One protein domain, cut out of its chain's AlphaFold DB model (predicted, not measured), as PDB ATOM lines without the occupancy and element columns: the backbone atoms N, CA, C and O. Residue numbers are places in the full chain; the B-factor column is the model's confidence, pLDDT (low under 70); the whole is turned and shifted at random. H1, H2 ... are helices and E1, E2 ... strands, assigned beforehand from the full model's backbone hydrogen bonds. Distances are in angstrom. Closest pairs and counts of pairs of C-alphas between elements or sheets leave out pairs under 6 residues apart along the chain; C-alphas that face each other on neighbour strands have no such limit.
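This is residues 49 to 254 of the 255 residues of an uncharacterized protein of Subdoligranulum variabile DSM 15176 (UniProt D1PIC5). One long, twisted sheet of seven strands is covered on one face by a helical hairpin, H3 and H4, which crosses its E1, E2 and E3 part, while the short helix H5 is on the same face farther along, near E6. H2 sits beside the end of E7, with little H1 at its corner, H6 grazes the sheet in its E5 and E6 part, and residues 147 to 152 stick out as a free loop. The printed part has 206 residues, with six named helices and seven named strands in the order H1 H2 H3 H4 E1 E2 E3 E4 H5 E5 E6 E7 H6. The sheet runs E1 E2 E3 E4 E7 E6 E5, all antiparallel, and the class is mixed, helices and strands. The whole is compact, with a radius of gyration of the C-alphas of 17.1 A and spans of 46 by 33 by 33 A.

H1, residues 49 to 52, and H2, residues 54 to 65, touch only at the corner by their link, and only just, with 3 pairs of C-alphas within 8 A; the closest are Arg 51 and Cys 57, 5.3 A. H2 is on the sheet but only just at the sheet's level, at a height of 4.0 A; its closest C-alphas to E7, residues 233 to 240, are Tyr 60 and Ser 240, 5.2 A apart. H3, residues 85 to 101, and H4, residues 107 to 117, form a helical hairpin and touch at a shallow tilt of 6 degrees, opposite ways, with the C-alphas of Arg 89 and Leu 117 closest at 6.4 A. E1, residues 123 to 130, E2, residues 134 to 141, E3, residues 159 to 164, and E4, residues 170 to 176, form a meander, each strand the antiparallel neighbour of the one before. Within hydrogen-bond range are N 126 and O 138 of E1 and E2, 2.9 A, N 137 and O 162 of E2 and E3, 2.8 A, and N 161 and O 174 of E3 and E4, 2.9 A. H3 runs across the strands at a height of 10.0 A over the sheet, at 77 degrees to E1 on the local plane. H4 runs across them too, at a height of 9.8 A. H5, residues 186 to 192, is on the same face at a height of 9.3 A, which gives two layers, helices H3, H4 and H5 on one face of a sheet. E5, residues 215 to 219, E6, residues 224 to 229, and E7 form a second meander; N 217 and O 226 are 2.9 A apart, and N 227 and O 237 are 2.9 A apart. E4, of the first meander, and E7, of the second, are antiparallel neighbours, with N 173 and O 236 within hydrogen-bond range at 2.8 A. H6, residues 243 to 254, only grazes the sheet, with its residues 243 to 246. In H2, H3, H4, H5 and H6 every O i to N i+4 pair is within hydrogen-bond range; H1 is too short for such a pair.

H1 begins at C-alpha 49, (104.262, 140.424, 176.951). H2 is 15.2 A long, H3 24.3 A and H4 15.0 A. E1 starts at C-alpha 123, (141.987, 123.709, 171.638), and is 23.1 A long; E2 is 23.2 A, E3 16.7 A and E4 16.0 A. H5 is 9.8 A long, E5 13.9 A, E6 16.6 A and E7 23.4 A. H6, 16.9 A long, ends at C-alpha 254, (107.406, 125.591, 151.403).

The C-alphas farthest apart are those of Ala 49 and Asn 149, 51.3 A. The printed part has no cut. The links H2 to H3, E2 to E3 and H5 to E5 are long. The mean pLDDT of the printed part is 85.2; it is under 70 at residue 132, residues 142 to 157, 206 to 214 and 252 to 254.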
ATOM      1  N   ALA A  49     103.684 141.540 176.209       88.19
ATOM      2  CA  ALA A  49     104.262 140.424 176.951       88.19
ATOM      3  C   ALA A  49     105.776 140.316 176.694       88.19
ATOM      4  O   ALA A  49     106.553 140.334 177.646       88.19
ATOM      5  N   GLY A  50     106.202 140.334 175.423       88.50
ATOM      6  CA  GLY A  50     107.611 140.383 175.025       88.50
ATOM      7  C   GLY A  50     108.381 141.545 175.657       88.50
ATOM      8  O   GLY A  50     109.462 141.347 176.201       88.50
ATOM      9  N   ARG A  51     107.798 142.751 175.693       89.12
ATOM     10  CA  ARG A  51     108.425 143.933 176.326       89.12
ATOM     11  C   ARG A  51     108.625 143.800 177.837       89.12
ATOM     12  O   ARG A  51     109.513 144.446 178.382       89.12
ATOM     13  N   GLN A  52     107.788 143.017 178.517       87.88
ATOM     14  CA  GLN A  52     107.901 142.768 179.959       87.88
ATOM     15  C   GLN A  52     108.911 141.662 180.289       87.88
ATOM     16  O   GLN A  52     109.290 141.510 181.449       87.88
ATOM     17  N   ASN A  53     109.361 140.905 179.288       92.00
ATOM     18  CA  ASN A  53     110.337 139.844 179.447       92.00
ATOM     19  C   ASN A  53     111.741 140.338 179.066       92.00
ATOM     20  O   ASN A  53     111.966 140.785 177.943       92.00
ATOM     21  N   ALA A  54     112.697 140.244 179.993       90.44
ATOM     22  CA  ALA A  54     114.051 140.756 179.779       90.44
ATOM     23  C   ALA A  54     114.765 140.067 178.603       90.44
ATOM     24  O   ALA A  54     115.360 140.750 177.770       90.44
ATOM     25  N   THR A  55     114.653 138.739 178.495       91.38
ATOM     26  CA  THR A  55     115.272 137.951 177.421       91.38
ATOM     27  C   THR A  55     114.675 138.317 176.063       91.38
ATOM     28  O   THR A  55     115.416 138.662 175.145       91.38
ATOM     29  N   ALA A  56     113.345 138.314 175.928       92.44
ATOM     30  CA  ALA A  56     112.686 138.658 174.666       92.44
ATOM     31  C   ALA A  56     112.999 140.100 174.230       92.44
ATOM     32  O   ALA A  56     113.369 140.333 173.081       92.44
ATOM     33  N   CYS A  57     112.941 141.057 175.161       90.94
ATOM     34  CA  CYS A  57     113.262 142.459 174.896       90.94
ATOM     35  C   CYS A  57     114.722 142.652 174.447       90.94
ATOM     36  O   CYS A  57     114.982 143.375 173.482       90.94
ATOM     37  N   LEU A  58     115.672 141.966 175.093       89.81
ATOM     38  CA  LEU A  58     117.087 142.000 174.719       89.81
ATOM     39  C   LEU A  58     117.312 141.461 173.302       89.81
ATOM     40  O   LEU A  58     117.975 142.117 172.496       89.81
ATOM     41  N   LEU A  59     116.761 140.283 172.993       90.38
ATOM     42  CA  LEU A  59     116.926 139.644 171.684       90.38
ATOM     43  C   LEU A  59     116.301 140.475 170.569       90.38
ATOM     44  O   LEU A  59     116.925 140.675 169.525       90.38
ATOM     45  N   TYR A  60     115.114 141.015 170.823       90.31
ATOM     46  CA  TYR A  60     114.421 141.887 169.892       90.31
ATOM     47  C   TYR A  60     115.198 143.190 169.646       90.31
ATOM     48  O   TYR A  60     115.401 143.595 168.502       90.31
ATOM     49  N   GLY A  61     115.722 143.822 170.701       87.19
ATOM     50  CA  GLY A  61     116.580 145.002 170.574       87.19
ATOM     51  C   GLY A  61     117.863 144.724 169.784       87.19
ATOM     52  O   GLY A  61     118.250 145.528 168.933       87.19
ATOM     53  N   CYS A  62     118.501 143.570 170.004       85.88
ATOM     54  CA  CYS A  62     119.684 143.167 169.243       85.88
ATOM     55  C   CYS A  62     119.360 142.989 167.752       85.88
ATOM     56  O   CYS A  62     120.057 143.556 166.911       85.88
ATOM     57  N   ALA A  63     118.288 142.263 167.428       85.44
ATOM     58  CA  ALA A  63     117.911 141.963 166.050       85.44
ATOM     59  C   ALA A  63     117.408 143.200 165.287       85.44
ATOM     60  O   ALA A  63     117.926 143.519 164.219       85.44
ATOM     61  N   HIS A  64     116.446 143.937 165.848       84.69
ATOM     62  CA  HIS A  64     115.692 144.950 165.099       84.69
ATOM     63  C   HIS A  64     116.186 146.382 165.325       84.69
ATOM     64  O   HIS A  64     116.084 147.211 164.422       84.69
ATOM     65  N   SER A  65     116.764 146.685 166.491       81.44
ATOM     66  CA  SER A  65     117.268 148.037 166.787       81.44
ATOM     67  C   SER A  65     118.756 148.185 166.485       81.44
ATOM     68  O   SER A  65     119.189 149.228 165.997       81.44
ATOM     69  N   LEU A  66     119.549 147.152 166.783       79.19
ATOM     70  CA  LEU A  66     121.004 147.174 166.603       79.19
ATOM     71  C   LEU A  66     121.467 146.445 165.335       79.19
ATOM     72  O   LEU A  66     122.636 146.573 164.975       79.19
ATOM     73  N   SER A  67     120.575 145.702 164.663       80.81
ATOM     74  CA  SER A  67     120.911 144.876 163.492       80.81
ATOM     75  C   SER A  67     122.090 143.929 163.762       80.81
ATOM     76  O   SER A  67     122.950 143.715 162.905       80.81
ATOM     77  N   GLN A  68     122.164 143.392 164.983       81.06
ATOM     78  CA  GLN A  68     123.217 142.486 165.427       81.06
ATOM     79  C   GLN A  68     122.798 141.033 165.209       81.06
ATOM     80  O   GLN A  68     121.766 140.578 165.703       81.06
ATOM     81  N   SER A  69     123.636 140.288 164.490       78.25
ATOM     82  CA  SER A  69     123.470 138.850 164.300       78.25
ATOM     83  C   SER A  69     123.901 138.097 165.559       78.25
ATOM     84  O   SER A  69     125.050 138.186 165.987       78.25
ATOM     85  N   LEU A  70     122.985 137.311 166.127       84.31
ATOM     86  CA  LEU A  70     123.268 136.363 167.214       84.31
ATOM     87  C   LEU A  70     123.398 134.924 166.689       84.31
ATOM     88  O   LEU A  70     123.148 133.954 167.399       84.31
ATOM     89  N   GLN A  71     123.777 134.775 165.415       78.56
ATOM     90  CA  GLN A  71     123.873 133.481 164.730       78.56
ATOM     91  C   GLN A  71     125.237 132.789 164.914       78.56
ATOM     92  O   GLN A  71     125.460 131.726 164.329       78.56
ATOM     93  N   GLY A  72     126.137 133.373 165.714       73.94
ATOM     94  CA  GLY A  72     127.472 132.838 165.997       73.94
ATOM     95  C   GLY A  72     128.589 133.374 165.093       73.94
ATOM     96  O   GLY A  72     129.716 132.886 165.155       73.94
ATOM     97  N   ASP A  73     128.328 134.377 164.254       81.62
ATOM     98  CA  ASP A  73     129.418 135.128 163.627       81.62
ATOM     99  C   ASP A  73     130.033 136.132 164.616       81.62
ATOM    100  O   ASP A  73     129.431 136.480 165.627       81.62
ATOM    101  N   THR A  74     131.261 136.571 164.352       82.12
ATOM    102  CA  THR A  74     131.974 137.525 165.217       82.12
ATOM    103  C   THR A  74     131.949 138.948 164.654       82.12
ATOM    104  O   THR A  74     132.783 139.772 165.032       82.12
ATOM    105  N   ASN A  75     131.048 139.272 163.720       82.38
ATOM    106  CA  ASN A  75     130.991 140.615 163.147       82.38
ATOM    107  C   ASN A  75     130.402 141.592 164.169       82.38
ATOM    108  O   ASN A  75     129.316 141.381 164.698       82.38
ATOM    109  N   GLY A  76     131.129 142.669 164.467       81.44
ATOM    110  CA  GLY A  76     130.742 143.618 165.518       81.44
ATOM    111  C   GLY A  76     131.086 143.164 166.941       81.44
ATOM    112  O   GLY A  76     130.940 143.950 167.874       81.44
ATOM    113  N   TRP A  77     131.606 141.946 167.107       89.75
ATOM    114  CA  TRP A  77     132.079 141.424 168.384       89.75
ATOM    115  C   TRP A  77     133.530 141.830 168.651       89.75
ATOM    116  O   TRP A  77     134.366 141.855 167.746       89.75
ATOM    117  N   THR A  78     133.853 142.112 169.912       91.50
ATOM    118  CA  THR A  78     135.216 142.453 170.343       91.50
ATOM    119  C   THR A  78     135.825 141.285 171.101       91.50
ATOM    120  O   THR A  78     135.265 140.842 172.097       91.50
ATOM    121  N   ALA A  79     136.967 140.772 170.639       92.00
ATOM    122  CA  ALA A  79     137.680 139.712 171.348       92.00
ATOM    123  C   ALA A  79     138.231 140.232 172.683       92.00
ATOM    124  O   ALA A  79     138.861 141.292 172.730       92.00
ATOM    125  N   ASP A  80     138.040 139.468 173.754       90.69
ATOM    126  CA  ASP A  80     138.616 139.785 175.052       90.69
ATOM    127  C   ASP A  80     140.069 139.315 175.119       90.69
ATOM    128  O   ASP A  80     140.375 138.161 175.418       90.69
ATOM    129  N   THR A  81     140.981 140.239 174.827       89.44
ATOM    130  CA  THR A  81     142.425 139.996 174.900       89.44
ATOM    131  C   THR A  81     143.026 140.354 176.259       89.44
ATOM    132  O   THR A  81     144.232 140.203 176.444       89.44
ATOM    133  N   ALA A  82     142.232 140.897 177.187       89.44
ATOM    134  CA  ALA A  82     142.705 141.323 178.502       89.44
ATOM    135  C   ALA A  82     142.604 140.193 179.537       89.44
ATOM    136  O   ALA A  82     143.406 140.133 180.473       89.44
ATOM    137  N   ALA A  83     141.634 139.292 179.372       90.19
ATOM    138  CA  ALA A  83     141.459 138.146 180.247       90.19
ATOM    139  C   ALA A  83     142.609 137.131 180.117       90.19
ATOM    140  O   ALA A  83     143.050 136.769 179.026       90.19
ATOM    141  N   SER A  84     143.083 136.626 181.260       93.62
ATOM    142  CA  SER A  84     144.062 135.535 181.263       93.62
ATOM    143  C   SER A  84     143.426 134.225 180.765       93.62
ATOM    144  O   SER A  84     142.262 133.972 181.087       93.62
ATOM    145  N   PRO A  85     144.170 133.337 180.075       90.75
ATOM    146  CA  PRO A  85     143.639 132.046 179.629       90.75
ATOM    147  C   PRO A  85     143.057 131.195 180.764       90.75
ATOM    148  O   PRO A  85     142.027 130.551 180.592       90.75
ATOM    149  N   THR A  86     143.688 131.215 181.942       93.38
ATOM    150  CA  THR A  86     143.177 130.522 183.133       93.38
ATOM    151  C   THR A  86     141.862 131.130 183.613       93.38
ATOM    152  O   THR A  86     140.940 130.390 183.931       93.38
ATOM    153  N   GLY A  87     141.755 132.464 183.625       94.94
ATOM    154  CA  GLY A  87     140.512 133.159 183.973       94.94
ATOM    155  C   GLY A  87     139.371 132.803 183.023       94.94
ATOM    156  O   GLY A  87     138.307 132.413 183.483       94.94
ATOM    157  N   LEU A  88     139.625 132.815 181.709       95.19
ATOM    158  CA  LEU A  88     138.633 132.421 180.704       95.19
ATOM    159  C   LEU A  88     138.119 130.991 180.914       95.19
ATOM    160  O   LEU A  88     136.922 130.747 180.792       95.19
ATOM    161  N   ARG A  89     139.003 130.042 181.250       95.56
ATOM    162  CA  ARG A  89     138.593 128.658 181.533       95.56
ATOM    163  C   ARG A  89     137.737 128.557 182.785       95.56
ATOM    164  O   ARG A  89     136.729 127.864 182.749       95.56
ATOM    165  N   THR A  90     138.120 129.240 183.863       96.12
ATOM    166  CA  THR A  90     137.335 129.274 185.105       96.12
ATOM    167  C   THR A  90     135.949 129.866 184.863       96.12
ATOM    168  O   THR A  90     134.955 129.288 185.297       96.12
ATOM    169  N   ASP A  91     135.880 130.979 184.133       95.62
ATOM    170  CA  ASP A  91     134.629 131.659 183.805       95.62
ATOM    171  C   ASP A  91     133.712 130.749 182.975       95.62
ATOM    172  O   ASP A  91     132.549 130.556 183.333       95.62
ATOM    173  N   LEU A  92     134.229 130.137 181.901       96.75
ATOM    174  CA  LEU A  92     133.430 129.223 181.087       96.75
ATOM    175  C   LEU A  92     133.018 127.977 181.878       96.75
ATOM    176  O   LEU A  92     131.856 127.594 181.813       96.75
ATOM    177  N   ALA A  93     133.913 127.377 182.668       97.12
ATOM    178  CA  ALA A  93     133.577 126.230 183.513       97.12
ATOM    179  C   ALA A  93     132.410 126.544 184.464       97.12
ATOM    180  O   ALA A  93     131.478 125.750 184.551       97.12
ATOM    181  N   ALA A  94     132.389 127.733 185.078       96.88
ATOM    182  CA  ALA A  94     131.278 128.165 185.925       96.88
ATOM    183  C   ALA A  94     129.953 128.304 185.148       96.88
ATOM    184  O   ALA A  94     128.890 127.966 185.671       96.88
ATOM    185  N   ARG A  95     129.993 128.763 183.887       96.44
ATOM    186  CA  ARG A  95     128.803 128.775 183.016       96.44
ATOM    187  C   ARG A  95     128.331 127.357 182.700       96.44
ATOM    188  O   ARG A  95     127.137 127.089 182.773       96.44
ATOM    189  N   LEU A  96     129.251 126.443 182.392       96.94
ATOM    190  CA  LEU A  96     128.924 125.041 182.130       96.94
ATOM    191  C   LEU A  96     128.336 124.348 183.367       96.94
ATOM    192  O   LEU A  96     127.396 123.568 183.233       96.94
ATOM    193  N   ASP A  97     128.838 124.657 184.563       97.25
ATOM    194  CA  ASP A  97     128.283 124.157 185.825       97.25
ATOM    195  C   ASP A  97     126.842 124.644 186.028       97.25
ATOM    196  O   ASP A  97     125.975 123.853 186.393       97.25
ATOM    197  N   ALA A  98     126.556 125.915 185.725       96.38
ATOM    198  CA  ALA A  98     125.198 126.455 185.791       96.38
ATOM    199  C   ALA A  98     124.252 125.785 184.780       96.38
ATOM    200  O   ALA A  98     123.128 125.436 185.135       96.38
ATOM    201  N   LEU A  99     124.714 125.553 183.545       96.50
ATOM    202  CA  LEU A  99     123.948 124.818 182.533       96.50
ATOM    203  C   LEU A  99     123.664 123.375 182.968       96.50
ATOM    204  O   LEU A  99     122.558 122.884 182.770       96.50
ATOM    205  N   THR A 100     124.640 122.708 183.588       96.44
ATOM    206  CA  THR A 100     124.491 121.328 184.084       96.44
ATOM    207  C   THR A 100     123.518 121.276 185.262       96.44
ATOM    208  O   THR A 100     122.600 120.463 185.281       96.44
ATOM    209  N   ALA A 101     123.646 122.203 186.216       95.62
ATOM    210  CA  ALA A 101     122.722 122.327 187.344       95.62
ATOM    211  C   ALA A 101     121.285 122.662 186.903       95.62
ATOM    212  O   ALA A 101     120.332 122.267 187.571       95.62
ATOM    213  N   GLY A 102     121.135 123.379 185.786       93.44
ATOM    214  CA  GLY A 102     119.853 123.680 185.153       93.44
ATOM    215  C   GLY A 102     119.294 122.567 184.265       93.44
ATOM    216  O   GLY A 102     118.249 122.777 183.659       93.44
ATOM    217  N   GLY A 103     119.980 121.424 184.146       93.56
ATOM    218  CA  GLY A 103     119.559 120.305 183.297       93.56
ATOM    219  C   GLY A 103     119.752 120.531 181.794       93.56
ATOM    220  O   GLY A 103     119.316 119.709 180.997       93.56
ATOM    221  N   ILE A 104     120.411 121.622 181.389       94.62
ATOM    222  CA  ILE A 104     120.623 121.976 179.977       94.62
ATOM    223  C   ILE A 104     121.746 121.146 179.353       94.62
ATOM    224  O   ILE A 104     121.654 120.746 178.194       94.62
ATOM    225  N   LEU A 105     122.811 120.905 180.121       94.69
ATOM    226  CA  LEU A 105     123.896 120.000 179.754       94.69
ATOM    227  C   LEU A 105     123.810 118.725 180.584       94.69
ATOM    228  O   LEU A 105     123.655 118.783 181.802       94.69
ATOM    229  N   ASP A 106     123.986 117.585 179.923       94.06
ATOM    230  CA  ASP A 106     124.179 116.311 180.612       94.06
ATOM    231  C   ASP A 106     125.592 116.216 181.217       94.06
ATOM    232  O   ASP A 106     126.552 116.795 180.698       94.06
ATOM    233  N   GLU A 107     125.747 115.427 182.283       94.19
ATOM    234  CA  GLU A 107     127.028 115.243 182.978       94.19
ATOM    235  C   GLU A 107     128.132 114.718 182.039       94.19
ATOM    236  O   GLU A 107     129.287 115.143 182.119       94.19
ATOM    237  N   VAL A 108     127.793 113.845 181.082       92.88
ATOM    238  CA  VAL A 108     128.763 113.319 180.110       92.88
ATOM    239  C   VAL A 108     129.231 114.427 179.161       92.88
ATOM    240  O   VAL A 108     130.420 114.518 178.840       92.88
ATOM    241  N   GLN A 109     128.326 115.315 178.738       93.69
ATOM    242  CA  GLN A 109     128.673 116.487 177.927       93.69
ATOM    243  C   GLN A 109     129.514 117.486 178.725       93.69
ATOM    244  O   GLN A 109     130.525 117.983 178.222       93.69
ATOM    245  N   ARG A 110     129.148 117.732 179.988       95.38
ATOM    246  CA  ARG A 110     129.900 118.585 180.913       95.38
ATOM    247  C   ARG A 110     131.330 118.085 181.108       95.38
ATOM    248  O   ARG A 110     132.264 118.892 181.062       95.38
ATOM    249  N   GLN A 111     131.517 116.777 181.275       94.62
ATOM    250  CA  GLN A 111     132.832 116.151 181.418       94.62
ATOM    251  C   GLN A 111     133.662 116.230 180.127       94.62
ATOM    252  O   GLN A 111     134.866 116.505 180.176       94.62
ATOM    253  N   ALA A 112     133.038 116.030 178.961       92.25
ATOM    254  CA  ALA A 112     133.715 116.176 177.672       92.25
ATOM    255  C   ALA A 112     134.195 117.617 177.443       92.25
ATOM    256  O   ALA A 112     135.343 117.830 177.052       92.25
ATOM    257  N   LEU A 113     133.356 118.606 177.764       94.88
ATOM    258  CA  LEU A 113     133.732 120.018 177.718       94.88
ATOM    259  C   LEU A 113     134.828 120.359 178.732       94.88
ATOM    260  O   LEU A 113     135.732 121.118 178.399       94.88
ATOM    261  N   GLN A 114     134.814 119.766 179.932       95.31
ATOM    262  CA  GLN A 114     135.902 119.949 180.901       95.31
ATOM    263  C   GLN A 114     137.235 119.467 180.336       95.31
ATOM    264  O   GLN A 114     138.217 120.200 180.341       95.31
ATOM    265  N   THR A 115     137.239 118.251 179.790       92.88
ATOM    266  CA  THR A 115     138.433 117.641 179.192       92.88
ATOM    267  C   THR A 115     138.973 118.508 178.054       92.88
ATOM    268  O   THR A 115     140.178 118.688 177.927       92.88
ATOM    269  N   ALA A 116     138.073 119.089 177.258       91.56
ATOM    270  CA  ALA A 116     138.408 120.009 176.181       91.56
ATOM    271  C   ALA A 116     138.997 121.343 176.697       91.56
ATOM    272  O   ALA A 116     139.963 121.852 176.135       91.56
ATOM    273  N   LEU A 117     138.466 121.899 177.792       92.62
ATOM    274  CA  LEU A 117     139.023 123.097 178.435       92.62
ATOM    275  C   LEU A 117     140.411 122.850 179.040       92.62
ATOM    276  O   LEU A 117     141.246 123.759 179.057       92.62
ATOM    277  N   ASP A 118     140.658 121.626 179.501       91.44
ATOM    278  CA  ASP A 118     141.927 121.191 180.081       91.44
ATOM    279  C   ASP A 118     142.989 120.817 179.024       91.44
ATOM    280  O   ASP A 118     144.135 120.545 179.387       91.44
ATOM    281  N   ASP A 119     142.655 120.892 177.726       88.38
ATOM    282  CA  ASP A 119     143.563 120.649 176.593       88.38
ATOM    283  C   ASP A 119     143.863 121.920 175.763       88.38
ATOM    284  O   ASP A 119     143.478 122.052 174.595       88.38
ATOM    285  N   PRO A 120     144.606 122.888 176.325       84.12
ATOM    286  CA  PRO A 120     144.969 124.098 175.599       84.12
ATOM    287  C   PRO A 120     146.074 123.897 174.559       84.12
ATOM    288  O   PRO A 120     146.459 124.860 173.897       84.12
ATOM    289  N   ALA A 121     146.639 122.689 174.452       83.06
ATOM    290  CA  ALA A 121     147.624 122.376 173.423       83.06
ATOM    291  C   ALA A 121     146.952 122.213 172.053       83.06
ATOM    292  O   ALA A 121     147.547 122.584 171.043       83.06
ATOM    293  N   HIS A 122     145.712 121.714 172.034       82.06
ATOM    294  CA  HIS A 122     144.968 121.424 170.809       82.06
ATOM    295  C   HIS A 122     143.719 122.284 170.620       82.06
ATOM    296  O   HIS A 122     143.237 122.424 169.492       82.06
ATOM    297  N   LEU A 123     143.188 122.881 171.687       86.62
ATOM    298  CA  LEU A 123     141.987 123.709 171.638       86.62
ATOM    299  C   LEU A 123     142.279 125.152 172.046       86.62
ATOM    300  O   LEU A 123     143.020 125.442 172.982       86.62
ATOM    301  N   THR A 124     141.671 126.081 171.318       89.19
ATOM    302  CA  THR A 124     141.723 127.514 171.587       89.19
ATOM    303  C   THR A 124     140.381 127.965 172.140       89.19
ATOM    304  O   THR A 124     139.355 127.854 171.471       89.19
ATOM    305  N   LEU A 125     140.412 128.492 173.363       93.81
ATOM    306  CA  LEU A 125     139.284 129.161 173.996       93.81
ATOM    307  C   LEU A 125     139.363 130.662 173.712       93.81
ATOM    308  O   LEU A 125     140.349 131.300 174.077       93.81
ATOM    309  N   THR A 126     138.315 131.222 173.114       93.94
ATOM    310  CA  THR A 126     138.193 132.667 172.893       93.94
ATOM    311  C   THR A 126     136.848 133.168 173.403       93.94
ATOM    312  O   THR A 126     135.807 132.581 173.097       93.94
ATOM    313  N   ARG A 127     136.885 134.271 174.158       95.38
ATOM    314  CA  ARG A 127     135.711 135.055 174.547       95.38
ATOM    315  C   ARG A 127     135.631 136.314 173.697       95.38
ATOM    316  O   ARG A 127     136.637 136.988 173.479       95.38
ATOM    317  N   TYR A 128     134.423 136.650 173.282       93.75
ATOM    318  CA  TYR A 128     134.081 137.918 172.672       93.75
ATOM    319  C   TYR A 128     132.979 138.598 173.475       93.75
ATOM    320  O   TYR A 128     132.165 137.933 174.111       93.75
ATOM    321  N   THR A 129     132.930 139.922 173.408       91.69
ATOM    322  CA  THR A 129     131.882 140.734 174.021       91.69
ATOM    323  C   THR A 129     131.229 141.643 172.989       91.69
ATOM    324  O   THR A 129     131.843 142.039 171.990       91.69
ATOM    325  N   LEU A 130     129.968 141.972 173.240       84.94
ATOM    326  CA  LEU A 130     129.173 142.910 172.456       84.94
ATOM    327  C   LEU A 130     128.644 144.011 173.380       84.94
ATOM    328  O   LEU A 130     128.386 143.767 174.558       84.94
ATOM    329  N   GLY A 131     128.462 145.228 172.857       71.81
ATOM    330  CA  GLY A 131     128.064 146.406 173.648       71.81
ATOM    331  C   GLY A 131     126.733 146.284 174.410       71.81
ATOM    332  O   GLY A 131     126.448 147.117 175.262       71.81
ATOM    333  N   SER A 132     125.939 145.247 174.137       69.38
ATOM    334  CA  SER A 132     124.709 144.859 174.843       69.38
ATOM    335  C   SER A 132     124.942 143.934 176.053       69.38
ATOM    336  O   SER A 132     123.992 143.338 176.551       69.38
ATOM    337  N   ASN A 133     126.186 143.805 176.537       79.94
ATOM    338  CA  ASN A 133     126.602 142.860 177.588       79.94
ATOM    339  C   ASN A 133     126.350 141.386 177.232       79.94
ATOM    340  O   ASN A 133     126.183 140.545 178.115       79.94
ATOM    341  N   LEU A 134     126.329 141.074 175.936       89.44
ATOM    342  CA  LEU A 134     126.367 139.697 175.472       89.44
ATOM    343  C   LEU A 134     127.814 139.217 175.423       89.44
ATOM    344  O   LEU A 134     128.724 139.956 175.029       89.44
ATOM    345  N   GLU A 135     128.006 137.954 175.779       94.19
ATOM    346  CA  GLU A 135     129.290 137.270 175.697       94.19
ATOM    347  C   GLU A 135     129.176 136.095 174.736       94.19
ATOM    348  O   GLU A 135     128.276 135.267 174.864       94.19
ATOM    349  N   GLN A 136     130.118 135.988 173.807       95.25
ATOM    350  CA  GLN A 136     130.244 134.836 172.930       95.25
ATOM    351  C   GLN A 136     131.494 134.048 173.297       95.25
ATOM    352  O   GLN A 136     132.594 134.592 173.382       95.25
ATOM    353  N   TRP A 137     131.332 132.746 173.467       96.38
ATOM    354  CA  TRP A 137     132.390 131.807 173.790       96.38
ATOM    355  C   TRP A 137     132.585 130.855 172.626       96.38
ATOM    356  O   TRP A 137     131.622 130.358 172.049       96.38
ATOM    357  N   THR A 138     133.841 130.602 172.287       94.38
ATOM    358  CA  THR A 138     134.226 129.633 171.260       94.38
ATOM    359  C   THR A 138     135.351 128.771 171.799       94.38
ATOM    360  O   THR A 138     136.331 129.289 172.337       94.38
ATOM    361  N   LEU A 139     135.195 127.462 171.676       92.75
ATOM    362  CA  LEU A 139     136.211 126.466 171.960       92.75
ATOM    363  C   LEU A 139     136.329 125.590 170.717       92.75
ATOM    364  O   LEU A 139     135.458 124.774 170.413       92.75
ATOM    365  N   GLU A 140     137.401 125.811 169.970       88.19
ATOM    366  CA  GLU A 140     137.643 125.160 168.689       88.19
ATOM    367  C   GLU A 140     139.099 124.720 168.562       88.19
ATOM    368  O   GLU A 140     139.969 125.157 169.318       88.19
ATOM    369  N   ARG A 141     139.382 123.839 167.601       79.75
ATOM    370  CA  ARG A 141     140.746 123.359 167.357       79.75
ATOM    371  C   ARG A 141     141.671 124.525 167.013       79.75
ATOM    372  O   ARG A 141     141.366 125.321 166.123       79.75
ATOM    373  N   ALA A 142     142.817 124.578 167.686       68.06
ATOM    374  CA  ALA A 142     143.821 125.610 167.496       68.06
ATOM    375  C   ALA A 142     144.220 125.734 166.019       68.06
ATOM    376  O   ALA A 142     144.452 124.736 165.333       68.06
ATOM    377  N   ARG A 143     144.333 126.973 165.521       60.06
ATOM    378  CA  ARG A 143     144.709 127.244 164.119       60.06
ATOM    379  C   ARG A 143     146.056 126.636 163.719       60.06
ATOM    380  O   ARG A 143     146.241 126.356 162.543       60.06
ATOM    381  N   SER A 144     146.979 126.424 164.659       51.41
ATOM    382  CA  SER A 144     148.265 125.758 164.394       51.41
ATOM    383  C   SER A 144     148.110 124.314 163.913       51.41
ATOM    384  O   SER A 144     148.977 123.821 163.200       51.41
ATOM    385  N   ASP A 145     146.997 123.669 164.264       52.72
ATOM    386  CA  ASP A 145     146.668 122.298 163.874       52.72
ATOM    387  C   ASP A 145     145.824 122.256 162.583       52.72
ATOM    388  O   ASP A 145     145.413 121.180 162.139       52.72
ATOM    389  N   GLN A 146     145.541 123.416 161.974       56.06
ATOM    390  CA  GLN A 146     144.831 123.534 160.701       56.06
ATOM    391  C   GLN A 146     145.847 123.667 159.556       56.06
ATOM    392  O   GLN A 146     146.648 124.597 159.524       56.06
ATOM    393  N   ASP A 147     145.816 122.732 158.601       54.44
ATOM    394  CA  ASP A 147     146.610 122.810 157.369       54.44
ATOM    395  C   ASP A 147     146.193 124.061 156.564       54.44
ATOM    396  O   ASP A 147     145.038 124.130 156.134       54.44
ATOM    397  N   PRO A 148     147.091 125.039 156.326       54.91
ATOM    398  CA  PRO A 148     146.758 126.276 155.617       54.91
ATOM    399  C   PRO A 148     146.365 126.065 154.145       54.91
ATOM    400  O   PRO A 148     145.799 126.975 153.543       54.91
ATOM    401  N   ASN A 149     146.645 124.890 153.566       53.31
ATOM    402  CA  ASN A 149     146.244 124.510 152.206       53.31
ATOM    403  C   ASN A 149     145.243 123.339 152.178       53.31
ATOM    404  O   ASN A 149     144.849 122.884 151.101       53.31
ATOM    405  N   GLY A 150     144.837 122.837 153.346       47.56
ATOM    406  CA  GLY A 150     143.814 121.808 153.465       47.56
ATOM    407  C   GLY A 150     142.409 122.411 153.364       47.56
ATOM    408  O   GLY A 150     142.225 123.607 153.591       47.56
ATOM    409  N   PRO A 151     141.369 121.613 153.053       44.41
ATOM    410  CA  PRO A 151     140.000 122.068 153.282       44.41
ATOM    411  C   PRO A 151     139.860 122.486 154.753       44.41
ATOM    412  O   PRO A 151     140.478 121.849 155.607       44.41
ATOM    413  N   VAL A 152     139.052 123.513 155.059       49.72
ATOM    414  CA  VAL A 152     138.720 123.907 156.443       49.72
ATOM    415  C   VAL A 152     138.072 122.706 157.127       49.72
ATOM    416  O   VAL A 152     136.864 122.484 157.058       49.72
ATOM    417  N   ARG A 153     138.892 121.860 157.741       45.91
ATOM    418  CA  ARG A 153     138.436 120.676 158.445       45.91
ATOM    419  C   ARG A 153     137.924 121.156 159.795       45.91
ATOM    420  O   ARG A 153     138.646 121.126 160.781       45.91
ATOM    421  N   ARG A 154     136.634 121.508 159.851       48.00
ATOM    422  CA  ARG A 154     135.851 121.535 161.106       48.00
ATOM    423  C   ARG A 154     135.777 120.149 161.783       48.00
ATOM    424  O   ARG A 154     135.087 119.993 162.778       48.00
ATOM    425  N   TRP A 155     136.444 119.129 161.236       46.28
ATOM    426  CA  TRP A 155     136.276 117.723 161.580       46.28
ATOM    427  C   TRP A 155     137.599 116.939 161.483       46.28
ATOM    428  O   TRP A 155     138.313 117.103 160.490       46.28
ATOM    429  N   PRO A 156     137.913 116.032 162.435       54.81
ATOM    430  CA  PRO A 156     137.088 115.564 163.551       54.81
ATOM    431  C   PRO A 156     137.592 116.153 164.880       54.81
ATOM    432  O   PRO A 156     138.710 115.883 165.325       54.81
ATOM    433  N   GLY A 157     136.790 116.992 165.522       69.69
ATOM    434  CA  GLY A 157     137.108 117.534 166.838       69.69
ATOM    435  C   GLY A 157     135.863 118.101 167.494       69.69
ATOM    436  O   GLY A 157     134.940 118.518 166.791       69.69
ATOM    437  N   LEU A 158     135.851 118.089 168.824       86.00
ATOM    438  CA  LEU A 158     134.840 118.786 169.605       86.00
ATOM    439  C   LEU A 158     134.865 120.267 169.217       86.00
ATOM    440  O   LEU A 158     135.932 120.885 169.163       86.00
ATOM    441  N   TYR A 159     133.692 120.806 168.924       89.25
ATOM    442  CA  TYR A 159     133.483 122.226 168.689       89.25
ATOM    443  C   TYR A 159     132.415 122.698 169.657       89.25
ATOM    444  O   TYR A 159     131.377 122.050 169.793       89.25
ATOM    445  N   PHE A 160     132.681 123.808 170.330       93.56
ATOM    446  CA  PHE A 160     131.711 124.438 171.202       93.56
ATOM    447  C   PHE A 160     131.626 125.927 170.903       93.56
ATOM    448  O   PHE A 160     132.636 126.634 170.878       93.56
ATOM    449  N   GLN A 161     130.404 126.402 170.714       94.56
ATOM    450  CA  GLN A 161     130.085 127.812 170.634       94.56
ATOM    451  C   GLN A 161     128.892 128.119 171.526       94.56
ATOM    452  O   GLN A 161     127.924 127.365 171.568       94.56
ATOM    453  N   ALA A 162     128.950 129.244 172.224       96.38
ATOM    454  CA  ALA A 162     127.833 129.719 173.019       96.38
ATOM    455  C   ALA A 162     127.722 131.238 172.972       96.38
ATOM    456  O   ALA A 162     128.738 131.926 172.916       96.38
ATOM    457  N   ILE A 163     126.497 131.754 173.040       95.69
ATOM    458  CA  ILE A 163     126.222 133.164 173.321       95.69
ATOM    459  C   ILE A 163     125.383 133.221 174.590       95.69
ATOM    460  O   ILE A 163     124.313 132.612 174.647       95.69
ATOM    461  N   PHE A 164     125.863 133.964 175.583       95.25
ATOM    462  CA  PHE A 164     125.173 134.183 176.846       95.25
ATOM    463  C   PHE A 164     124.765 135.643 177.010       95.25
ATOM    464  O   PHE A 164     125.485 136.556 176.592       95.25
ATOM    465  N   THR A 165     123.631 135.856 177.674       91.31
ATOM    466  CA  THR A 165     123.308 137.155 178.274       91.31
ATOM    467  C   THR A 165     124.205 137.435 179.481       91.31
ATOM    468  O   THR A 165     124.894 136.539 179.980       91.31
ATOM    469  N   ALA A 166     124.172 138.666 179.996       86.38
ATOM    470  CA  ALA A 166     124.909 139.043 181.202       86.38
ATOM    471  C   ALA A 166     124.556 138.147 182.408       86.38
ATOM    472  O   ALA A 166     125.420 137.772 183.206       86.38
ATOM    473  N   GLU A 167     123.290 137.739 182.497       87.31
ATOM    474  CA  GLU A 167     122.733 136.858 183.523       87.31
ATOM    475  C   GLU A 167     123.129 135.385 183.326       87.31
ATOM    476  O   GLU A 167     122.898 134.562 184.207       87.31
ATOM    477  N   GLY A 168     123.773 135.042 182.207       90.12
ATOM    478  CA  GLY A 168     124.174 133.675 181.881       90.12
ATOM    479  C   GLY A 168     123.104 132.856 181.163       90.12
ATOM    480  O   GLY A 168     123.243 131.638 181.084       90.12
ATOM    481  N   VAL A 169     122.057 133.492 180.627       92.69
ATOM    482  CA  VAL A 169     121.036 132.801 179.827       92.69
ATOM    483  C   VAL A 169     121.616 132.435 178.454       92.69
ATOM    484  O   VAL A 169     122.135 133.324 177.772       92.69
ATOM    485  N   PRO A 170     121.547 131.164 178.015       94.88
ATOM    486  CA  PRO A 170     122.025 130.746 176.708       94.88
ATOM    487  C   PRO A 170     121.058 131.167 175.597       94.88
ATOM    488  O   PRO A 170     119.940 130.666 175.494       94.88
ATOM    489  N   VAL A 171     121.523 132.042 174.711       93.25
ATOM    490  CA  VAL A 171     120.818 132.417 173.473       93.25
ATOM    491  C   VAL A 171     121.197 131.477 172.330       93.25
ATOM    492  O   VAL A 171     120.381 131.162 171.465       93.25
ATOM    493  N   LEU A 172     122.444 131.016 172.339       93.94
ATOM    494  CA  LEU A 172     122.993 130.041 171.409       93.94
ATOM    495  C   LEU A 172     123.849 129.071 172.217       93.94
ATOM    496  O   LEU A 172     124.680 129.512 173.007       93.94
ATOM    497  N   LEU A 173     123.660 127.773 172.003       94.50
ATOM    498  CA  LEU A 173     124.588 126.714 172.391       94.50
ATOM    499  C   LEU A 173     124.749 125.793 171.191       94.50
ATOM    500  O   LEU A 173     123.768 125.334 170.618       94.50
ATOM    501  N   ASP A 174     125.980 125.529 170.804       92.50
ATOM    502  CA  ASP A 174     126.298 124.629 169.710       92.50
ATOM    503  C   ASP A 174     127.489 123.781 170.137       92.50
ATOM    504  O   ASP A 174     128.639 124.216 170.082       92.50
ATOM    505  N   LEU A 175     127.191 122.590 170.647       92.12
ATOM    506  CA  LEU A 175     128.159 121.557 170.970       92.12
ATOM    507  C   LEU A 175     128.108 120.504 169.869       92.12
ATOM    508  O   LEU A 175     127.213 119.659 169.862       92.12
ATOM    509  N   GLN A 176     129.098 120.512 168.981       89.00
ATOM    510  CA  GLN A 176     129.211 119.533 167.904       89.00
ATOM    511  C   GLN A 176     130.269 118.484 168.219       89.00
ATOM    512  O   GLN A 176     131.305 118.775 168.825       89.00
ATOM    513  N   ASN A 177     130.033 117.259 167.746       84.81
ATOM    514  CA  ASN A 177     130.932 116.111 167.917       84.81
ATOM    515  C   ASN A 177     131.207 115.757 169.387       84.81
ATOM    516  O   ASN A 177     132.225 115.136 169.702       84.81
ATOM    517  N   GLY A 178     130.316 116.176 170.286       79.12
ATOM    518  CA  GLY A 178     130.321 115.779 171.686       79.12
ATOM    519  C   GLY A 178     129.779 114.359 171.884       79.12
ATOM    520  O   GLY A 178     129.294 113.729 170.940       79.12
ATOM    521  N   PRO A 179     129.849 113.834 173.116       84.44
ATOM    522  CA  PRO A 179     129.210 112.569 173.447       84.44
ATOM    523  C   PRO A 179     127.697 112.660 173.217       84.44
ATOM    524  O   PRO A 179     127.074 113.691 173.477       84.44
ATOM    525  N   ALA A 180     127.110 111.559 172.745       84.38
ATOM    526  CA  ALA A 180     125.664 111.442 172.645       84.38
ATOM    527  C   ALA A 180     125.054 111.508 174.049       84.38
ATOM    528  O   ALA A 180     125.448 110.746 174.932       84.38
ATOM    529  N   ALA A 181     124.088 112.402 174.230       87.69
ATOM    530  CA  ALA A 181     123.354 112.569 175.472       87.69
ATOM    531  C   ALA A 181     121.885 112.906 175.171       87.69
ATOM    532  O   ALA A 181     121.584 113.364 174.061       87.69
ATOM    533  N   PRO A 182     120.968 112.665 176.122       89.62
ATOM    534  CA  PRO A 182     119.593 113.128 176.007       89.62
ATOM    535  C   PRO A 182     119.543 114.646 175.822       89.62
ATOM    536  O   PRO A 182     120.324 115.377 176.427       89.62
ATOM    537  N   LEU A 183     118.613 115.112 174.992       90.56
ATOM    538  CA  LEU A 183     118.323 116.537 174.912       90.56
ATOM    539  C   LEU A 183     117.572 116.989 176.173       90.56
ATOM    540  O   LEU A 183     116.753 116.218 176.685       90.56
ATOM    541  N   PRO A 184     117.813 118.222 176.650       92.75
ATOM    542  CA  PRO A 184     117.030 118.806 177.733       92.75
ATOM    543  C   PRO A 184     115.551 118.922 177.347       92.75
ATOM    544  O   PRO A 184     115.207 119.056 176.167       92.75
ATOM    545  N   ALA A 185     114.666 118.903 178.344       92.06
ATOM    546  CA  ALA A 185     113.251 119.138 178.092       92.06
ATOM    547  C   ALA A 185     113.011 120.595 177.662       92.06
ATOM    548  O   ALA A 185     113.672 121.528 178.127       92.06
ATOM    549  N   TRP A 186     112.020 120.807 176.795       91.94
ATOM    550  CA  TRP A 186     111.653 122.147 176.326       91.94
ATOM    551  C   TRP A 186     111.258 123.069 177.474       91.94
ATOM    552  O   TRP A 186     111.646 124.232 177.498       91.94
ATOM    553  N   GLU A 187     110.489 122.554 178.424       92.31
ATOM    554  CA  GLU A 187     110.000 123.317 179.565       92.31
ATOM    555  C   GLU A 187     111.159 123.758 180.471       92.31
ATOM    556  O   GLU A 187     111.169 124.894 180.941       92.31
ATOM    557  N   GLU A 188     112.167 122.902 180.661       92.62
ATOM    558  CA  GLU A 188     113.383 123.217 181.420       92.62
ATOM    559  C   GLU A 188     114.212 124.298 180.720       92.62
ATOM    560  O   GLU A 188     114.591 125.281 181.354       92.62
ATOM    561  N   LEU A 189     114.415 124.177 179.403       93.56
ATOM    562  CA  LEU A 189     115.092 125.190 178.587       93.56
ATOM    563  C   LEU A 189     114.385 126.544 178.628       93.56
ATOM    564  O   LEU A 189     115.027 127.572 178.849       93.56
ATOM    565  N   LEU A 190     113.066 126.554 178.429       95.06
ATOM    566  CA  LEU A 190     112.276 127.780 178.476       95.06
ATOM    567  C   LEU A 190     112.338 128.408 179.869       95.06
ATOM    568  O   LEU A 190     112.567 129.608 179.967       95.06
ATOM    569  N   THR A 191     112.235 127.609 180.931       95.56
ATOM    570  CA  THR A 191     112.339 128.091 182.318       95.56
ATOM    571  C   THR A 191     113.724 128.669 182.598       95.56
ATOM    572  O   THR A 191     113.839 129.770 183.132       95.56
ATOM    573  N   PHE A 192     114.789 127.978 182.182       95.69
ATOM    574  CA  PHE A 192     116.164 128.453 182.337       95.69
ATOM    575  C   PHE A 192     116.387 129.785 181.611       95.69
ATOM    576  O   PHE A 192     117.088 130.663 182.110       95.69
ATOM    577  N   CYS A 193     115.755 129.962 180.448       94.88
ATOM    578  CA  CYS A 193     115.822 131.201 179.678       94.88
ATOM    579  C   CYS A 193     114.850 132.296 180.160       94.88
ATOM    580  O   CYS A 193     114.853 133.397 179.602       94.88
ATOM    581  N   GLY A 194     114.019 132.010 181.171       94.75
ATOM    582  CA  GLY A 194     112.971 132.905 181.663       94.75
ATOM    583  C   GLY A 194     111.842 133.138 180.654       94.75
ATOM    584  O   GLY A 194     111.262 134.218 180.622       94.75
ATOM    585  N   LEU A 195     111.575 132.170 179.780       96.25
ATOM    586  CA  LEU A 195     110.600 132.208 178.684       96.25
ATOM    587  C   LEU A 195     109.365 131.318 178.936       96.25
ATOM    588  O   LEU A 195     108.500 131.191 178.070       96.25
ATOM    589  N   ASP A 196     109.269 130.711 180.115       94.69
ATOM    590  CA  ASP A 196     108.154 129.873 180.572       94.69
ATOM    591  C   ASP A 196     106.843 130.654 180.779       94.69
ATOM    592  O   ASP A 196     105.762 130.069 180.792       94.69
ATOM    593  N   GLY A 197     106.918 131.986 180.879       93.31
ATOM    594  CA  GLY A 197     105.747 132.864 180.964       93.31
ATOM    595  C   GLY A 197     104.942 133.008 179.664       93.31
ATOM    596  O   GLY A 197     103.822 133.519 179.704       93.31
ATOM    597  N   PHE A 198     105.480 132.572 178.522       96.12
ATOM    598  CA  PHE A 198     104.781 132.599 177.235       96.12
ATOM    599  C   PHE A 198     104.031 131.285 177.013       96.12
ATOM    600  O   PHE A 198     104.612 130.204 177.074       96.12
ATOM    601  N   SER A 199     102.727 131.369 176.748       94.94
ATOM    602  CA  SER A 199     101.858 130.190 176.581       94.94
ATOM    603  C   SER A 199     101.530 129.865 175.121       94.94
ATOM    604  O   SER A 199     100.900 128.848 174.837       94.94
ATOM    605  N   ASP A 200     101.968 130.711 174.194       96.19
ATOM    606  CA  ASP A 200     101.649 130.666 172.768       96.19
ATOM    607  C   ASP A 200     102.723 129.958 171.926       96.19
ATOM    608  O   ASP A 200     102.705 130.065 170.703       96.19
ATOM    609  N   TRP A 201     103.645 129.216 172.551       95.50
ATOM    610  CA  TRP A 201     104.665 128.442 171.843       95.50
ATOM    611  C   TRP A 201     104.033 127.395 170.917       95.50
ATOM    612  O   TRP A 201     103.484 126.387 171.366       95.50
ATOM    613  N   GLN A 202     104.168 127.602 169.609       92.88
ATOM    614  CA  GLN A 202     103.640 126.720 168.572       92.88
ATOM    615  C   GLN A 202     104.767 125.985 167.843       92.88
ATOM    616  O   GLN A 202     105.707 126.643 167.384       92.88
ATOM    617  N   PRO A 203     104.685 124.650 167.681       90.69
ATOM    618  CA  PRO A 203     105.640 123.891 166.881       90.69
ATOM    619  C   PRO A 203     105.765 124.438 165.457       90.69
ATOM    620  O   PRO A 203     104.762 124.756 164.823       90.69
ATOM    621  N   GLN A 204     106.993 124.510 164.949       86.00
ATOM    622  CA  GLN A 204     107.301 124.974 163.599       86.00
ATOM    623  C   GLN A 204     107.896 123.840 162.773       86.00
ATOM    624  O   GLN A 204     108.783 123.125 163.227       86.00
ATOM    625  N   THR A 205     107.420 123.692 161.537       74.00
ATOM    626  CA  THR A 205     108.010 122.777 160.553       74.00
ATOM    627  C   THR A 205     108.598 123.611 159.429       74.00
ATOM    628  O   THR A 205     107.863 124.164 158.619       74.00
ATOM    629  N   LEU A 206     109.924 123.722 159.397       64.75
ATOM    630  CA  LEU A 206     110.640 124.535 158.417       64.75
ATOM    631  C   LEU A 206     111.487 123.619 157.545       64.75
ATOM    632  O   LEU A 206     112.551 123.153 157.957       64.75
ATOM    633  N   ASN A 207     111.005 123.332 156.339       52.38
ATOM    634  CA  ASN A 207     111.760 122.515 155.397       52.38
ATOM    635  C   ASN A 207     112.990 123.301 154.897       52.38
ATOM    636  O   ASN A 207     112.916 124.475 154.558       52.38
ATOM    637  N   GLY A 208     114.155 122.655 154.842       50.62
ATOM    638  CA  GLY A 208     115.314 123.156 154.093       50.62
ATOM    639  C   GLY A 208     116.288 124.089 154.829       50.62
ATOM    640  O   GLY A 208     117.488 123.875 154.698       50.62
ATOM    641  N   TYR A 209     115.842 125.062 155.637       43.66
ATOM    642  CA  TYR A 209     116.773 125.984 156.333       43.66
ATOM    643  C   TYR A 209     117.159 125.514 157.746       43.66
ATOM    644  O   TYR A 209     118.285 125.710 158.198       43.66
ATOM    645  N   ALA A 210     116.237 124.833 158.431       45.66
ATOM    646  CA  ALA A 210     116.454 124.284 159.770       45.66
ATOM    647  C   ALA A 210     116.932 122.824 159.756       45.66
ATOM    648  O   ALA A 210     117.140 122.254 160.819       45.66
ATOM    649  N   GLY A 211     117.131 122.224 158.575       41.59
ATOM    650  CA  GLY A 211     117.447 120.803 158.444       41.59
ATOM    651  C   GLY A 211     116.344 119.903 159.012       41.59
ATOM    652  O   GLY A 211     115.542 120.278 159.856       41.59
ATOM    653  N   SER A 212     116.295 118.657 158.569       48.47
ATOM    654  CA  SER A 212     115.422 117.612 159.117       48.47
ATOM    655  C   SER A 212     115.842 117.147 160.529       48.47
ATOM    656  O   SER A 212     115.766 115.961 160.837       48.47
ATOM    657  N   HIS A 213     116.363 118.054 161.359       55.78
ATOM    658  CA  HIS A 213     117.123 117.745 162.565       55.78
ATOM    659  C   HIS A 213     116.812 118.784 163.651       55.78
ATOM    660  O   HIS A 213     117.380 119.877 163.672       55.78
ATOM    661  N   GLY A 214     115.852 118.466 164.516       69.00
ATOM    662  CA  GLY A 214     115.522 119.253 165.701       69.00
ATOM    663  C   GLY A 214     114.063 119.695 165.781       69.00
ATOM    664  O   GLY A 214     113.376 119.834 164.771       69.00
ATOM    665  N   ASP A 215     113.615 119.928 167.008       86.56
ATOM    666  CA  ASP A 215     112.327 120.533 167.307       86.56
ATOM    667  C   ASP A 215     112.456 122.055 167.208       86.56
ATOM    668  O   ASP A 215     113.436 122.647 167.669       86.56
ATOM    669  N   ALA A 216     111.451 122.711 166.640       89.25
ATOM    670  CA  ALA A 216     111.384 124.163 166.579       89.25
ATOM    671  C   ALA A 216     110.036 124.657 167.093       89.25
ATOM    672  O   ALA A 216     109.005 124.015 166.880       89.25
ATOM    673  N   ARG A 217     110.039 125.804 167.772       93.00
ATOM    674  CA  ARG A 217     108.838 126.458 168.297       93.00
ATOM    675  C   ARG A 217     108.910 127.963 168.062       93.00
ATOM    676  O   ARG A 217     109.993 128.541 168.053       93.00
ATOM    677  N   TYR A 218     107.754 128.587 167.900       94.25
ATOM    678  CA  TYR A 218     107.616 130.030 167.740       94.25
ATOM    679  C   TYR A 218     106.601 130.582 168.738       94.25
ATOM    680  O   TYR A 218     105.561 129.958 168.945       94.25
ATOM    681  N   SER A 219     106.900 131.732 169.332       96.25
ATOM    682  CA  SER A 219     105.971 132.527 170.138       96.25
ATOM    683  C   SER A 219     105.835 133.903 169.493       96.25
ATOM    684  O   SER A 219     106.824 134.626 169.335       96.25
ATOM    685  N   ALA A 220     104.604 134.251 169.124       94.25
ATOM    686  CA  ALA A 220     104.265 135.556 168.575       94.25
ATOM    687  C   ALA A 220     104.304 136.628 169.669       94.25
ATOM    688  O   ALA A 220     104.792 137.728 169.427       94.25
ATOM    689  N   ASP A 221     103.868 136.296 170.888       94.62
ATOM    690  CA  ASP A 221     103.882 137.213 172.033       94.62
ATOM    691  C   ASP A 221     105.306 137.592 172.462       94.62
ATOM    692  O   ASP A 221     105.536 138.709 172.946       94.62
ATOM    693  N   ALA A 222     106.261 136.676 172.284       94.50
ATOM    694  CA  ALA A 222     107.675 136.922 172.530       94.50
ATOM    695  C   ALA A 222     108.415 137.486 171.302       94.50
ATOM    696  O   ALA A 222     109.514 138.014 171.463       94.50
ATOM    697  N   CYS A 223     107.849 137.373 170.093       94.00
ATOM    698  CA  CYS A 223     108.564 137.516 168.817       94.00
ATOM    699  C   CYS A 223     109.850 136.673 168.781       94.00
ATOM    700  O   CYS A 223     110.922 137.180 168.433       94.00
ATOM    701  N   LEU A 224     109.767 135.404 169.198       94.38
ATOM    702  CA  LEU A 224     110.917 134.504 169.300       94.38
ATOM    703  C   LEU A 224     110.684 133.200 168.544       94.38
ATOM    704  O   LEU A 224     109.694 132.499 168.757       94.38
ATOM    705  N   TYR A 225     111.672 132.835 167.737       92.50
ATOM    706  CA  TYR A 225     111.843 131.507 167.170       92.50
ATOM    707  C   TYR A 225     112.927 130.761 167.955       92.50
ATOM    708  O   TYR A 225     114.056 131.243 168.074       92.50
ATOM    709  N   ALA A 226     112.599 129.581 168.476       92.69
ATOM    710  CA  ALA A 226     113.512 128.725 169.222       92.69
ATOM    711  C   ALA A 226     113.685 127.373 168.524       92.69
ATOM    712  O   ALA A 226     112.719 126.797 168.019       92.69
ATOM    713  N   ARG A 227     114.909 126.841 168.524       90.81
ATOM    714  CA  ARG A 227     115.244 125.527 167.960       90.81
ATOM    715  C   ARG A 227     116.126 124.736 168.916       90.81
ATOM    716  O   ARG A 227     117.096 125.274 169.446       90.81
ATOM    717  N   LEU A 228     115.811 123.451 169.051       91.50
ATOM    718  CA  LEU A 228     116.569 122.452 169.793       91.50
ATOM    719  C   LEU A 228     116.892 121.267 168.872       91.50
ATOM    720  O   LEU A 228     115.985 120.660 168.313       91.50
ATOM    721  N   ASP A 229     118.166 120.928 168.708       87.56
ATOM    722  CA  ASP A 229     118.651 119.851 167.838       87.56
ATOM    723  C   ASP A 229     119.642 118.936 168.570       87.56
ATOM    724  O   ASP A 229     120.393 119.376 169.439       87.56
ATOM    725  N   GLY A 230     119.619 117.656 168.194       85.81
ATOM    726  CA  GLY A 230     120.456 116.576 168.716       85.81
ATOM    727  C   GLY A 230     121.333 115.883 167.666       85.81
ATOM    728  O   GLY A 230     122.084 114.972 168.012       85.81
ATOM    729  N   ALA A 231     121.223 116.235 166.379       78.00
ATOM    730  CA  ALA A 231     121.773 115.412 165.297       78.00
ATOM    731  C   ALA A 231     123.308 115.364 165.244       78.00
ATOM    732  O   ALA A 231     123.875 114.327 164.901       78.00
ATOM    733  N   ALA A 232     123.978 116.468 165.581       77.38
ATOM    734  CA  ALA A 232     125.442 116.567 165.603       77.38
ATOM    735  C   ALA A 232     126.017 116.744 167.023       77.38
ATOM    736  O   ALA A 232     127.214 116.993 167.174       77.38
ATOM    737  N   GLY A 233     125.173 116.611 168.048       86.56
ATOM    738  CA  GLY A 233     125.425 117.020 169.430       86.56
ATOM    739  C   GLY A 233     124.301 117.941 169.916       86.56
ATOM    740  O   GLY A 233     123.201 117.861 169.381       86.56
ATOM    741  N   LEU A 234     124.544 118.789 170.919       91.06
ATOM    742  CA  LEU A 234     123.521 119.697 171.452       91.06
ATOM    743  C   LEU A 234     123.520 121.019 170.679       91.06
ATOM    744  O   LEU A 234     124.474 121.790 170.779       91.06
ATOM    745  N   GLY A 235     122.428 121.301 169.975       91.12
ATOM    746  CA  GLY A 235     122.157 122.594 169.358       91.12
ATOM    747  C   GLY A 235     120.956 123.272 170.008       91.12
ATOM    748  O   GLY A 235     119.853 122.748 169.960       91.12
ATOM    749  N   TRP A 236     121.143 124.458 170.572       93.00
ATOM    750  CA  TRP A 236     120.085 125.331 171.069       93.00
ATOM    751  C   TRP A 236     120.256 126.720 170.473       93.00
ATOM    752  O   TRP A 236     121.364 127.260 170.430       93.00
ATOM    753  N   ARG A 237     119.162 127.321 170.013       91.94
ATOM    754  CA  ARG A 237     119.189 128.696 169.523       91.94
ATOM    755  C   ARG A 237     117.847 129.380 169.704       91.94
ATOM    756  O   ARG A 237     116.818 128.797 169.373       91.94
ATOM    757  N   ILE A 238     117.890 130.641 170.121       92.31
ATOM    758  CA  ILE A 238     116.752 131.557 170.137       92.31
ATOM    759  C   ILE A 238     117.086 132.764 169.260       92.31
ATOM    760  O   ILE A 238     118.158 133.355 169.377       92.31
ATOM    761  N   ILE A 239     116.168 133.129 168.372       89.56
ATOM    762  CA  ILE A 239     116.300 134.267 167.459       89.56
ATOM    763  C   ILE A 239     115.039 135.112 167.586       89.56
ATOM    764  O   ILE A 239     113.940 134.563 167.672       89.56
ATOM    765  N   SER A 240     115.186 136.437 167.583       91.25
ATOM    766  CA  SER A 240     114.019 137.307 167.471       91.25
ATOM    767  C   SER A 240     113.515 137.331 166.035       91.25
ATOM    768  O   SER A 240     114.306 137.480 165.106       91.25
ATOM    769  N   MET A 241     112.215 137.110 165.881       89.31
ATOM    770  CA  MET A 241     111.530 137.056 164.600       89.31
ATOM    771  C   MET A 241     110.113 137.600 164.781       89.31
ATOM    772  O   MET A 241     109.340 137.067 165.588       89.31
ATOM    773  N   THR A 242     109.762 138.668 164.067       90.06
ATOM    774  CA  THR A 242     108.398 139.217 164.120       90.06
ATOM    775  C   THR A 242     107.402 138.262 163.448       90.06
ATOM    776  O   THR A 242     107.814 137.388 162.678       90.06
ATOM    777  N   PRO A 243     106.088 138.394 163.709       88.94
ATOM    778  CA  PRO A 243     105.083 137.587 163.022       88.94
ATOM    779  C   PRO A 243     105.189 137.679 161.495       88.94
ATOM    780  O   PRO A 243     105.188 136.645 160.829       88.94
ATOM    781  N   GLY A 244     105.380 138.880 160.942       86.44
ATOM    782  CA  GLY A 244     105.566 139.067 159.504       86.44
ATOM    783  C   GLY A 244     106.837 138.403 158.959       86.44
ATOM    784  O   GLY A 244     106.809 137.796 157.890       86.44
ATOM    785  N   GLU A 245     107.953 138.449 159.693       86.31
ATOM    786  CA  GLU A 245     109.177 137.731 159.306       86.31
ATOM    787  C   GLU A 245     108.985 136.210 159.340       86.31
ATOM    788  O   GLU A 245     109.466 135.509 158.450       86.31
ATOM    789  N   MET A 246     108.248 135.701 160.332       86.31
ATOM    790  CA  MET A 246     107.918 134.280 160.441       86.31
ATOM    791  C   MET A 246     107.042 133.819 159.269       86.31
ATOM    792  O   MET A 246     107.289 132.748 158.716       86.31
ATOM    793  N   GLU A 247     106.064 134.625 158.846       85.19
ATOM    794  CA  GLU A 247     105.238 134.342 157.664       85.19
ATOM    795  C   GLU A 247     106.085 134.234 156.388       85.19
ATOM    796  O   GLU A 247     105.953 133.267 155.633       85.19
ATOM    797  N   VAL A 248     106.999 135.187 156.168       83.75
ATOM    798  CA  VAL A 248     107.938 135.152 155.032       83.75
ATOM    799  C   VAL A 248     108.821 133.907 155.104       83.75
ATOM    800  O   VAL A 248     108.984 133.193 154.115       83.75
ATOM    801  N   PHE A 249     109.343 133.597 156.287       78.81
ATOM    802  CA  PHE A 249     110.222 132.454 156.492       78.81
ATOM    803  C   PHE A 249     109.518 131.103 156.256       78.81
ATOM    804  O   PHE A 249     110.102 130.175 155.693       78.81
ATOM    805  N   GLN A 250     108.240 130.981 156.623       78.06
ATOM    806  CA  GLN A 250     107.420 129.807 156.298       78.06
ATOM    807  C   GLN A 250     107.128 129.702 154.792       78.06
ATOM    808  O   GLN A 250     107.115 128.599 154.237       78.06
ATOM    809  N   ALA A 251     106.912 130.830 154.110       77.19
ATOM    810  CA  ALA A 251     106.682 130.845 152.668       77.19
ATOM    811  C   ALA A 251     107.923 130.373 151.889       77.19
ATOM    812  O   ALA A 251     107.807 129.523 151.008       77.19
ATOM    813  N   ASP A 252     109.114 130.838 152.272       68.25
ATOM    814  CA  ASP A 252     110.380 130.471 151.621       68.25
ATOM    815  C   ASP A 252     110.775 129.001 151.833       68.25
ATOM    816  O   ASP A 252     111.532 128.434 151.048       68.25
ATOM    817  N   THR A 253     110.265 128.361 152.886       61.53
ATOM    818  CA  THR A 253     110.558 126.954 153.199       61.53
ATOM    819  C   THR A 253     109.542 125.977 152.602       61.53
ATOM    820  O   THR A 253     109.750 124.769 152.659       61.53
ATOM    821  N   THR A 254     108.446 126.451 152.004       55.56
ATOM    822  CA  THR A 254     107.406 125.591 151.403       55.56
ATOM    823  C   THR A 254     107.426 125.543 149.871       55.56
ATOM    824  O   THR A 254     106.690 124.736 149.297       55.56
TER     825      THR A 254